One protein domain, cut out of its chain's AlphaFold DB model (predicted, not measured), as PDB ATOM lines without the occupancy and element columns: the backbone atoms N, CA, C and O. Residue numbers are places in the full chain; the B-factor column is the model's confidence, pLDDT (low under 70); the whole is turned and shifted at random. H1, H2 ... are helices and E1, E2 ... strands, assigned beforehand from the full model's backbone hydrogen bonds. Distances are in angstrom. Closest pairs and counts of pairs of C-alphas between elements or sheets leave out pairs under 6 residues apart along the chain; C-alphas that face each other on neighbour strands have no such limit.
ATOM      1  N   ILE A   2     478.750 387.029 384.185       96.56
ATOM      2  CA  ILE A   2     479.276 387.887 385.257       96.56
ATOM      3  C   ILE A   2     478.111 388.472 386.058       96.56
ATOM      4  O   ILE A   2     477.215 389.074 385.468       96.56
ATOM      5  N   THR A   3     478.179 388.382 387.386       96.94
ATOM      6  CA  THR A   3     477.279 389.091 388.302       96.94
ATOM      7  C   THR A   3     478.071 390.066 389.165       96.94
ATOM      8  O   THR A   3     479.082 389.716 389.764       96.94
ATOM      9  N   ILE A   4     477.608 391.313 389.226       97.50
ATOM     10  CA  ILE A   4     478.140 392.311 390.157       97.50
ATOM     11  C   ILE A   4     477.254 392.313 391.396       97.50
ATOM     12  O   ILE A   4     476.046 392.471 391.258       97.50
ATOM     13  N   ASP A   5     477.816 392.112 392.577       97.31
ATOM     14  CA  ASP A   5     477.090 392.238 393.838       97.31
ATOM     15  C   ASP A   5     477.290 393.648 394.402       97.31
ATOM     16  O   ASP A   5     478.378 394.015 394.842       97.31
ATOM     17  N   GLU A   6     476.256 394.482 394.336       96.81
ATOM     18  CA  GLU A   6     476.317 395.830 394.896       96.81
ATOM     19  C   GLU A   6     476.300 395.855 396.427       96.81
ATOM     20  O   GLU A   6     476.694 396.871 396.994       96.81
ATOM     21  N   GLY A   7     475.864 394.783 397.094       96.25
ATOM     22  CA  GLY A   7     475.617 394.767 398.535       96.25
ATOM     23  C   GLY A   7     474.423 395.636 398.930       96.25
ATOM     24  O   GLY A   7     474.574 396.519 399.767       96.25
ATOM     25  N   ILE A   8     473.279 395.440 398.263       95.94
ATOM     26  CA  ILE A   8     471.997 396.050 398.650       95.94
ATOM     27  C   ILE A   8     471.222 395.011 399.454       95.94
ATOM     28  O   ILE A   8     470.799 393.999 398.881       95.94
ATOM     29  N   GLU A   9     471.050 395.266 400.745       94.25
ATOM     30  CA  GLU A   9     470.424 394.344 401.689       94.25
ATOM     31  C   GLU A   9     468.962 394.057 401.315       94.25
ATOM     32  O   GLU A   9     468.185 394.961 400.993       94.25
ATOM     33  N   GLY A  10     468.587 392.775 401.329       91.19
ATOM     34  CA  GLY A  10     467.217 392.328 401.052       91.19
ATOM     35  C   GLY A  10     466.794 392.438 399.582       91.19
ATOM     36  O   GLY A  10     465.641 392.169 399.251       91.19
ATOM     37  N   TYR A  11     467.713 392.817 398.694       92.88
ATOM     38  CA  TYR A  11     467.490 392.899 397.253       92.88
ATOM     39  C   TYR A  11     468.513 392.060 396.491       92.88
ATOM     40  O   TYR A  11     468.157 391.362 395.540       92.88
ATOM     41  N   ARG A  12     469.804 392.126 396.836       93.75
ATOM     42  CA  ARG A  12     470.833 391.582 395.942       93.75
ATOM     43  C   ARG A  12     471.020 390.071 396.061       93.75
ATOM     44  O   ARG A  12     471.359 389.424 395.068       93.75
ATOM     45  N   GLU A  13     470.733 389.507 397.224       91.88
ATOM     46  CA  GLU A  13     470.905 388.094 397.558       91.88
ATOM     47  C   GLU A  13     470.048 387.194 396.657       91.88
ATOM     48  O   GLU A  13     470.537 386.213 396.090       91.88
ATOM     49  N   GLU A  14     468.780 387.567 396.461       92.44
ATOM     50  CA  GLU A  14     467.855 386.879 395.557       92.44
ATOM     51  C   GLU A  14     468.390 386.882 394.119       92.44
ATOM     52  O   GLU A  14     468.493 385.833 393.478       92.44
ATOM     53  N   ALA A  15     468.790 388.056 393.623       92.62
ATOM     54  CA  ALA A  15     469.264 388.226 392.255       92.62
ATOM     55  C   ALA A  15     470.525 387.398 391.965       92.62
ATOM     56  O   ALA A  15     470.631 386.774 390.906       92.62
ATOM     57  N   VAL A  16     471.481 387.372 392.902       94.88
ATOM     58  CA  VAL A  16     472.715 386.581 392.779       94.88
ATOM     59  C   VAL A  16     472.394 385.087 392.786       94.88
ATOM     60  O   VAL A  16     472.917 384.351 391.945       94.88
ATOM     61  N   LYS A  17     471.498 384.635 393.673       95.25
ATOM     62  CA  LYS A  17     471.073 383.230 393.747       95.25
ATOM     63  C   LYS A  17     470.388 382.775 392.457       95.25
ATOM     64  O   LYS A  17     470.756 381.738 391.911       95.25
ATOM     65  N   ILE A  18     469.441 383.562 391.942       96.25
ATOM     66  CA  ILE A  18     468.736 383.268 390.686       96.25
ATOM     67  C   ILE A  18     469.713 383.236 389.505       96.25
ATOM     68  O   ILE A  18     469.670 382.307 388.699       96.25
ATOM     69  N   ALA A  19     470.623 384.211 389.409       96.19
ATOM     70  CA  ALA A  19     471.621 384.244 388.342       96.19
ATOM     71  C   ALA A  19     472.536 383.009 388.372       96.19
ATOM     72  O   ALA A  19     472.777 382.409 387.325       96.19
ATOM     73  N   SER A  20     472.997 382.613 389.563       96.75
ATOM     74  CA  SER A  20     473.850 381.430 389.751       96.75
ATOM     75  C   SER A  20     473.131 380.149 389.329       96.75
ATOM     76  O   SER A  20     473.692 379.323 388.610       96.75
ATOM     77  N   GLU A  21     471.862 380.009 389.717       97.12
ATOM     78  CA  GLU A  21     471.041 378.855 389.360       97.12
ATOM     79  C   GLU A  21     470.784 378.773 387.850       97.12
ATOM     80  O   GLU A  21     470.979 377.718 387.249       97.12
ATOM     81  N   ASN A  22     470.428 379.890 387.210       97.06
ATOM     82  CA  ASN A  22     470.241 379.935 385.759       97.06
ATOM     83  C   ASN A  22     471.540 379.585 385.012       97.06
ATOM     84  O   ASN A  22     471.500 378.852 384.025       97.06
ATOM     85  N   CYS A  23     472.699 380.056 385.485       97.38
ATOM     86  CA  CYS A  23     473.991 379.696 384.894       97.38
ATOM     87  C   CYS A  23     474.273 378.194 385.018       97.38
ATOM     88  O   CYS A  23     474.695 377.575 384.042       97.38
ATOM     89  N   ARG A  24     473.971 377.595 386.178       97.31
ATOM     90  CA  ARG A  24     474.096 376.150 386.410       97.31
ATOM     91  C   ARG A  24     473.215 375.338 385.460       97.31
ATOM     92  O   ARG A  24     473.706 374.394 384.851       97.31
ATOM     93  N   ILE A  25     471.946 375.723 385.300       96.75
ATOM     94  CA  ILE A  25     470.996 375.064 384.385       96.75
ATOM     95  C   ILE A  25     471.479 375.143 382.930       96.75
ATOM     96  O   ILE A  25     471.340 374.182 382.179       96.75
ATOM     97  N   LEU A  26     472.061 376.277 382.533       96.81
ATOM     98  CA  LEU A  26     472.545 376.512 381.171       96.81
ATOM     99  C   LEU A  26     473.961 375.969 380.908       96.81
ATOM    100  O   LEU A  26     474.444 376.088 379.784       96.81
ATOM    101  N   GLY A  27     474.643 375.411 381.915       97.62
ATOM    102  CA  GLY A  27     476.031 374.951 381.782       97.62
ATOM    103  C   GLY A  27     477.028 376.084 381.507       97.62
ATOM    104  O   GLY A  27     478.034 375.875 380.834       97.62
ATOM    105  N   VAL A  28     476.746 377.297 381.991       97.25
ATOM    106  CA  VAL A  28     477.575 378.490 381.780       97.25
ATOM    107  C   VAL A  28     478.378 378.788 383.043       97.25
ATOM    108  O   VAL A  28     477.807 378.923 384.123       97.25
ATOM    109  N   GLU A  29     479.693 378.972 382.913       97.44
ATOM    110  CA  GLU A  29     480.531 379.409 384.034       97.44
ATOM    111  C   GLU A  29     480.057 380.749 384.599       97.44
ATOM    112  O   GLU A  29     479.736 381.680 383.850       97.44
ATOM    113  N   HIS A  30     480.048 380.883 385.923       97.75
ATOM    114  CA  HIS A  30     479.537 382.066 386.601       97.75
ATOM    115  C   HIS A  30     480.590 382.689 387.513       97.75
ATOM    116  O   HIS A  30     481.134 382.032 388.393       97.75
ATOM    117  N   TYR A  31     480.859 383.975 387.292       97.25
ATOM    118  CA  TYR A  31     481.817 384.763 388.057       97.25
ATOM    119  C   TYR A  31     481.086 385.890 388.782       97.25
ATOM    120  O   TYR A  31     480.346 386.656 388.158       97.25
ATOM    121  N   THR A  32     481.345 386.035 390.078       96.31
ATOM    122  CA  THR A  32     480.764 387.100 390.901       96.31
ATOM    123  C   THR A  32     481.864 387.998 391.450       96.31
ATOM    124  O   THR A  32     482.938 387.527 391.817       96.31
ATOM    125  N   ILE A  33     481.605 389.304 391.488       96.19
ATOM    126  CA  ILE A  33     482.480 390.282 392.136       96.19
ATOM    127  C   ILE A  33     481.641 391.311 392.882       96.19
ATOM    128  O   ILE A  33     480.649 391.803 392.337       96.19
ATOM    129  N   SER A  34     482.026 391.643 394.111       97.25
ATOM    130  CA  SER A  34     481.261 392.578 394.932       97.25
ATOM    131  C   SER A  34     481.821 394.002 394.888       97.25
ATOM    132  O   SER A  34     483.006 394.239 394.626       97.25
ATOM    133  N   PHE A  35     480.961 394.980 395.168       97.00
ATOM    134  CA  PHE A  35     481.385 396.351 395.444       97.00
ATOM    135  C   PHE A  35     482.282 396.409 396.680       97.00
ATOM    136  O   PHE A  35     483.257 397.163 396.672       97.00
ATOM    137  N   LYS A  36     482.017 395.571 397.692       96.06
ATOM    138  CA  LYS A  36     482.841 395.493 398.901       96.06
ATOM    139  C   LYS A  36     484.288 395.127 398.564       96.06
ATOM    140  O   LYS A  36     485.192 395.840 398.987       96.06
ATOM    141  N   ASP A  37     484.506 394.129 397.711       95.19
ATOM    142  CA  ASP A  37     485.852 393.698 397.300       95.19
ATOM    143  C   ASP A  37     486.544 394.726 396.393       95.19
ATOM    144  O   ASP A  37     487.747 394.975 396.491       95.19
ATOM    145  N   LEU A  38     485.793 395.341 395.473       94.44
ATOM    146  CA  LEU A  38     486.363 396.270 394.495       94.44
ATOM    147  C   LEU A  38     486.638 397.662 395.053       94.44
ATOM    148  O   LEU A  38     487.591 398.320 394.613       94.44
ATOM    149  N   TYR A  39     485.781 398.132 395.952       94.44
ATOM    150  CA  TYR A  39     485.728 399.523 396.388       94.44
ATOM    151  C   TYR A  39     485.842 399.693 397.904       94.44
ATOM    152  O   TYR A  39     485.960 400.829 398.342       94.44
ATOM    153  N   GLY A  40     485.813 398.614 398.695       94.69
ATOM    154  CA  GLY A  40     485.830 398.658 400.165       94.69
ATOM    155  C   GLY A  40     484.463 398.931 400.803       94.69
ATOM    156  O   GLY A  40     484.320 398.861 402.026       94.69
ATOM    157  N   TYR A  41     483.441 399.198 399.987       95.88
ATOM    158  CA  TYR A  41     482.111 399.611 400.426       95.88
ATOM    159  C   TYR A  41     481.024 398.931 399.601       95.88
ATOM    160  O   TYR A  41     481.157 398.790 398.388       95.88
ATOM    161  N   THR A  42     479.939 398.557 400.261       97.00
ATOM    162  CA  THR A  42     478.657 398.211 399.638       97.00
ATOM    163  C   THR A  42     477.945 399.465 399.128       97.00
ATOM    164  O   THR A  42     478.285 400.594 399.498       97.00
ATOM    165  N   LEU A  43     476.934 399.292 398.276       96.12
ATOM    166  CA  LEU A  43     476.105 400.405 397.834       96.12
ATOM    167  C   LEU A  43     475.333 401.019 399.002       96.12
ATOM    168  O   LEU A  43     475.237 402.239 399.048       96.12
ATOM    169  N   ASP A  44     474.859 400.224 399.960       96.00
ATOM    170  CA  ASP A  44     474.124 400.737 401.121       96.00
ATOM    171  C   ASP A  44     475.012 401.620 402.011       96.00
ATOM    172  O   ASP A  44     474.595 402.697 402.446       96.00
ATOM    173  N   GLU A  45     476.276 401.235 402.224       96.00
ATOM    174  CA  GLU A  45     477.265 402.085 402.907       96.00
ATOM    175  C   GLU A  45     477.541 403.384 402.125       96.00
ATOM    176  O   GLU A  45     477.665 404.459 402.718       96.00
ATOM    177  N   ILE A  46     477.594 403.312 400.789       94.81
ATOM    178  CA  ILE A  46     477.735 404.492 399.923       94.81
ATOM    179  C   ILE A  46     476.494 405.391 400.024       94.81
ATOM    180  O   ILE A  46     476.640 406.607 400.122       94.81
ATOM    181  N   VAL A  47     475.281 404.829 400.044       93.81
ATOM    182  CA  VAL A  47     474.024 405.586 400.178       93.81
ATOM    183  C   VAL A  47     473.977 406.346 401.498       93.81
ATOM    184  O   VAL A  47     473.600 407.517 401.497       93.81
ATOM    185  N   LYS A  48     474.398 405.723 402.606       93.56
ATOM    186  CA  LYS A  48     474.516 406.405 403.907       93.56
ATOM    187  C   LYS A  48     475.413 407.641 403.785       93.56
ATOM    188  O   LYS A  48     474.970 408.747 404.066       93.56
ATOM    189  N   LYS A  49     476.604 407.484 403.200       93.62
ATOM    190  CA  LYS A  49     477.536 408.602 402.972       93.62
ATOM    191  C   LYS A  49     476.993 409.694 402.047       93.62
ATOM    192  O   LYS A  49     477.260 410.863 402.293       93.62
ATOM    193  N   ILE A  50     476.250 409.338 400.995       90.94
ATOM    194  CA  ILE A  50     475.607 410.309 400.088       90.94
ATOM    195  C   ILE A  50     474.630 411.200 400.859       90.94
ATOM    196  O   ILE A  50     474.615 412.417 400.651       90.94
ATOM    197  N   ARG A  51     473.826 410.588 401.740       89.88
ATOM    198  CA  ARG A  51     472.859 411.292 402.592       89.88
ATOM    199  C   ARG A  51     473.577 412.209 403.580       89.88
ATOM    200  O   ARG A  51     473.213 413.376 403.674       89.88
ATOM    201  N   ASP A  52     474.638 411.718 404.215       89.75
ATOM    202  CA  ASP A  52     475.431 412.493 405.178       89.75
ATOM    203  C   ASP A  52     476.170 413.673 404.524       89.75
ATOM    204  O   ASP A  52     476.324 414.730 405.129       89.75
ATOM    205  N   SER A  53     476.621 413.523 403.273       87.12
ATOM    206  CA  SER A  53     477.374 414.564 402.563       87.12
ATOM    207  C   SER A  53     476.499 415.656 401.935       87.12
ATOM    208  O   SER A  53     477.040 416.576 401.325       87.12
ATOM    209  N   GLY A  54     475.168 415.520 401.963       81.25
ATOM    210  CA  GLY A  54     474.249 416.426 401.260       81.25
ATOM    211  C   GLY A  54     474.437 416.434 399.736       81.25
ATOM    212  O   GLY A  54     474.258 417.463 399.087       81.25
ATOM    213  N   SER A  55     474.864 415.311 399.143       81.50
ATOM    214  CA  SER A  55     475.117 415.255 397.699       81.50
ATOM    215  C   SER A  55     473.800 415.253 396.920       81.50
ATOM    216  O   SER A  55     472.935 414.422 397.164       81.50
ATOM    217  N   ASN A  56     473.692 416.102 395.895       81.75
ATOM    218  CA  ASN A  56     472.536 416.122 394.985       81.75
ATOM    219  C   ASN A  56     472.493 414.924 394.011       81.75
ATOM    220  O   ASN A  56     471.611 414.842 393.157       81.75
ATOM    221  N   LEU A  57     473.483 414.026 394.059       84.94
ATOM    222  CA  LEU A  57     473.540 412.857 393.187       84.94
ATOM    223  C   LEU A  57     472.798 411.676 393.811       84.94
ATOM    224  O   LEU A  57     473.085 411.266 394.931       84.94
ATOM    225  N   THR A  58     471.917 411.061 393.026       88.88
ATOM    226  CA  THR A  58     471.151 409.884 393.451       88.88
ATOM    227  C   THR A  58     472.043 408.648 393.642       88.88
ATOM    228  O   THR A  58     473.053 408.509 392.936       88.88
ATOM    229  N   PRO A  59     471.651 407.673 394.489       91.69
ATOM    230  CA  PRO A  59     472.354 406.391 394.611       91.69
ATOM    231  C   PRO A  59     472.600 405.694 393.265       91.69
ATOM    232  O   PRO A  59     473.684 405.163 393.006       91.69
ATOM    233  N   CYS A  60     471.629 405.776 392.351       91.00
ATOM    234  CA  CYS A  60     471.724 405.237 390.995       91.00
ATOM    235  C   CYS A  60     472.887 405.838 390.182       91.00
ATOM    236  O   CYS A  60     473.506 405.139 389.371       91.00
ATOM    237  N   SER A  61     473.230 407.108 390.421       90.62
ATOM    238  CA  SER A  61     474.354 407.789 389.763       90.62
ATOM    239  C   SER A  61     475.708 407.194 390.164       90.62
ATOM    240  O   SER A  61     476.614 407.109 389.330       90.62
ATOM    241  N   TYR A  62     475.834 406.728 391.411       93.94
ATOM    242  CA  TYR A  62     477.014 406.016 391.902       93.94
ATOM    243  C   TYR A  62     477.008 404.563 391.431       93.94
ATOM    244  O   TYR A  62     477.949 404.134 390.757       93.94
ATOM    245  N   CYS A  63     475.917 403.838 391.696       95.19
ATOM    246  CA  CYS A  63     475.763 402.427 391.346       95.19
ATOM    247  C   CYS A  63     476.059 402.172 389.862       95.19
ATOM    248  O   CYS A  63     476.897 401.335 389.528       95.19
ATOM    249  N   GLY A  64     475.472 402.957 388.954       94.44
ATOM    250  CA  GLY A  64     475.677 402.777 387.519       94.44
ATOM    251  C   GLY A  64     477.130 402.977 387.073       94.44
ATOM    252  O   GLY A  64     477.622 402.238 386.217       94.44
ATOM    253  N   VAL A  65     477.847 403.956 387.638       95.38
ATOM    254  CA  VAL A  65     479.263 404.204 387.303       95.38
ATOM    255  C   VAL A  65     480.150 403.081 387.838       95.38
ATOM    256  O   VAL A  65     480.982 402.554 387.092       95.38
ATOM    257  N   LEU A  66     479.949 402.691 389.096       97.06
ATOM    258  CA  LEU A  66     480.715 401.638 389.760       97.06
ATOM    259  C   LEU A  66     480.461 400.263 389.125       97.06
ATOM    260  O   LEU A  66     481.411 399.543 388.824       97.06
ATOM    261  N   ARG A  67     479.209 399.928 388.797       97.12
ATOM    262  CA  ARG A  67     478.842 398.676 388.115       97.12
ATOM    263  C   ARG A  67     479.503 398.563 386.745       97.12
ATOM    264  O   ARG A  67     480.061 397.525 386.405       97.12
ATOM    265  N   ARG A  68     479.504 399.643 385.952       95.56
ATOM    266  CA  ARG A  68     480.150 399.645 384.626       95.56
ATOM    267  C   ARG A  68     481.661 399.434 384.705       95.56
ATOM    268  O   ARG A  68     482.196 398.767 383.822       95.56
ATOM    269  N   LYS A  69     482.322 399.999 385.719       95.88
ATOM    270  CA  LYS A  69     483.753 399.783 385.973       95.88
ATOM    271  C   LYS A  69     484.018 398.340 386.412       95.88
ATOM    272  O   LYS A  69     484.893 397.698 385.844       95.88
ATOM    273  N   ALA A  70     483.211 397.815 387.334       97.25
ATOM    274  CA  ALA A  70     483.309 396.439 387.820       97.25
ATOM    275  C   ALA A  70     483.165 395.408 386.685       97.25
ATOM    276  O   ALA A  70     483.999 394.515 386.559       97.25
ATOM    277  N   LEU A  71     482.174 395.595 385.803       96.62
ATOM    278  CA  LEU A  71     481.983 394.755 384.614       96.62
ATOM    279  C   LEU A  71     483.218 394.744 383.707       96.62
ATOM    280  O   LEU A  71     483.630 393.679 383.263       96.62
ATOM    281  N   ASN A  72     483.823 395.907 383.444       95.44
ATOM    282  CA  ASN A  72     485.012 395.997 382.593       95.44
ATOM    283  C   ASN A  72     486.235 395.314 383.222       95.44
ATOM    284  O   ASN A  72     486.972 394.608 382.539       95.44
ATOM    285  N   ILE A  73     486.448 395.516 384.527       95.50
ATOM    286  CA  ILE A  73     487.547 394.891 385.271       95.50
ATOM    287  C   ILE A  73     487.423 393.369 385.209       95.50
ATOM    288  O   ILE A  73     488.375 392.696 384.820       95.50
ATOM    289  N   LEU A  74     486.251 392.832 385.556       96.56
ATOM    290  CA  LEU A  74     486.061 391.388 385.599       96.56
ATOM    291  C   LEU A  74     486.089 390.768 384.198       96.56
ATOM    292  O   LEU A  74     486.738 389.744 384.022       96.56
ATOM    293  N   ALA A  75     485.484 391.414 383.194       96.00
ATOM    294  CA  ALA A  75     485.541 390.948 381.809       96.00
ATOM    295  C   ALA A  75     486.987 390.826 381.296       96.00
ATOM    296  O   ALA A  75     487.331 389.808 380.705       96.00
ATOM    297  N   ARG A  76     487.857 391.807 381.589       94.94
ATOM    298  CA  ARG A  76     489.289 391.706 381.257       94.94
ATOM    299  C   ARG A  76     489.980 390.578 382.016       94.94
ATOM    300  O   ARG A  76     490.740 389.831 381.416       94.94
ATOM    301  N   LYS A  77     489.708 390.440 383.319       95.00
ATOM    302  CA  LYS A  77     490.336 389.416 384.170       95.00
ATOM    303  C   LYS A  77     490.057 387.991 383.679       95.00
ATOM    304  O   LYS A  77     490.930 387.143 383.803       95.00
ATOM    305  N   ILE A  78     488.871 387.741 383.125       95.75
ATOM    306  CA  ILE A  78     488.485 386.424 382.586       95.75
ATOM    307  C   ILE A  78     488.789 386.261 381.086       95.75
ATOM    308  O   ILE A  78     488.376 385.272 380.492       95.75
ATOM    309  N   GLY A  79     489.459 387.230 380.451       94.81
ATOM    310  CA  GLY A  79     489.803 387.162 379.026       94.81
ATOM    311  C   GLY A  79     488.615 387.303 378.065       94.81
ATOM    312  O   GLY A  79     488.683 386.830 376.934       94.81
ATOM    313  N   ALA A  80     487.514 387.937 378.485       94.88
ATOM    314  CA  ALA A  80     486.356 388.143 377.617       94.88
ATOM    315  C   ALA A  80     486.641 389.198 376.536       94.88
ATOM    316  O   ALA A  80     487.179 390.266 376.819       94.88
TER     317      ALA A  80
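AT A GLANCE: This is residues 2 to 80 of the 230 residues of the protein "TIGR00269 family protein" of Candidatus Bathyarchaeota archaeon (UniProt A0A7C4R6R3). A small slab of two parallel strands, E1 and E2, sits between two helices, with H1 over one face and the later part of H4 over the other. Towards one end of the long axis H3 and H4 form a helical hairpin, with residues 52 to 57 sticking out at its tip, and the turn after H1, with Gly 27, marks the other end. The printed part has 79 residues, with two named strands and four named helices in the order E1, H1, E2, H2, H3, H4; the sheet's order is E1, E2, parallel, and the class is mostly helix. The whole is only just compact, close to loose, with a radius of gyration of the C-alphas of 13.9 A, and its outline is elongated, spanning 46 by 27 by 17 A.

IN THESE COORDINATES: Find C-alpha 2 at (479.276, 387.887, 385.257); here E1 begins, a strand of residues 2 to 5, from Ile 2 to Asp 5. Go on past six residues to C-alpha 12 at (470.833, 391.582, 395.942), where H1 begins; it holds residues 12 to 25 and measures 20.2 A from first to last C-alpha. Next look at residues 31 to 34, the strand E2, which is 10.4 A long against 9.9 A for E1. H2 follows at once with residues 35 to 39 and is 5.5 A long. H3 holds residues 43 to 52, Leu 43 to Asp 52, and is 14.2 A long. H4, the longest helix, holds residues 59 to 77, is 26.8 A long and ends at C-alpha 77 at (490.336, 389.416, 384.170).

HOW THE PARTS SIT: Start with E1 and E2, which are parallel, at 22 degrees between their directions. Their C-alphas 5 and 34 face each other at 4.3 A, and across the pair N 3 and O 31, at 2.9 A, and N 33 and O 3, at 3.1 A, are within hydrogen-bond range. E1, H1 and E2 make a strand-helix-strand unit, two parallel neighbour strands with a helix between them along the chain, and its crossover is right-handed. For E1 and H1 the closest C-alphas are those of Asp 5 and Arg 12, 6.6 A apart; H1 and E2 are near each other, with 5 pairs of C-alphas within 10 A. For E1 and H4, look at Ile 4 and Arg 67, whose C-alphas are the closest at 6.7 A. H1 and H4 are apart, and H1 touches no helix. H2 and H4 only just touch, with 3 pairs of C-alphas within 8 A, made by residues 66 to 70 of H4 alone; the closest C-alphas are those of Leu 38 and Ala 70, 7.3 A apart. H3 and H4 form a helical hairpin: they touch, with residues 59 to 63 of H4 alone, and the closest C-alphas, those of Val 47 and Pro 59, are 5.9 A apart. They run opposite ways at a steep tilt of 36 degrees, only just past shallow. In H1, H2 and H3 every O i to N i+4 pair is within hydrogen-bond range; in H4 it is 14 of 15.

THE WHOLE: Look for the two C-alphas farthest apart at Gly 27 and Gly 54, with 45.9 A between them. The first and last printed C-alphas, those of Ile 2 and Ala 80, are 10.4 A apart. The printed part has no cut and no long link; the links from H1 to E2, from E2 to H2 and from H2 to H3 are tight, and those from E1 to H1 and from H3 to H4 are short. Residues 52 to 57 stand free. The mean pLDDT of the printed part is 94.4, and no printed residue is under 70.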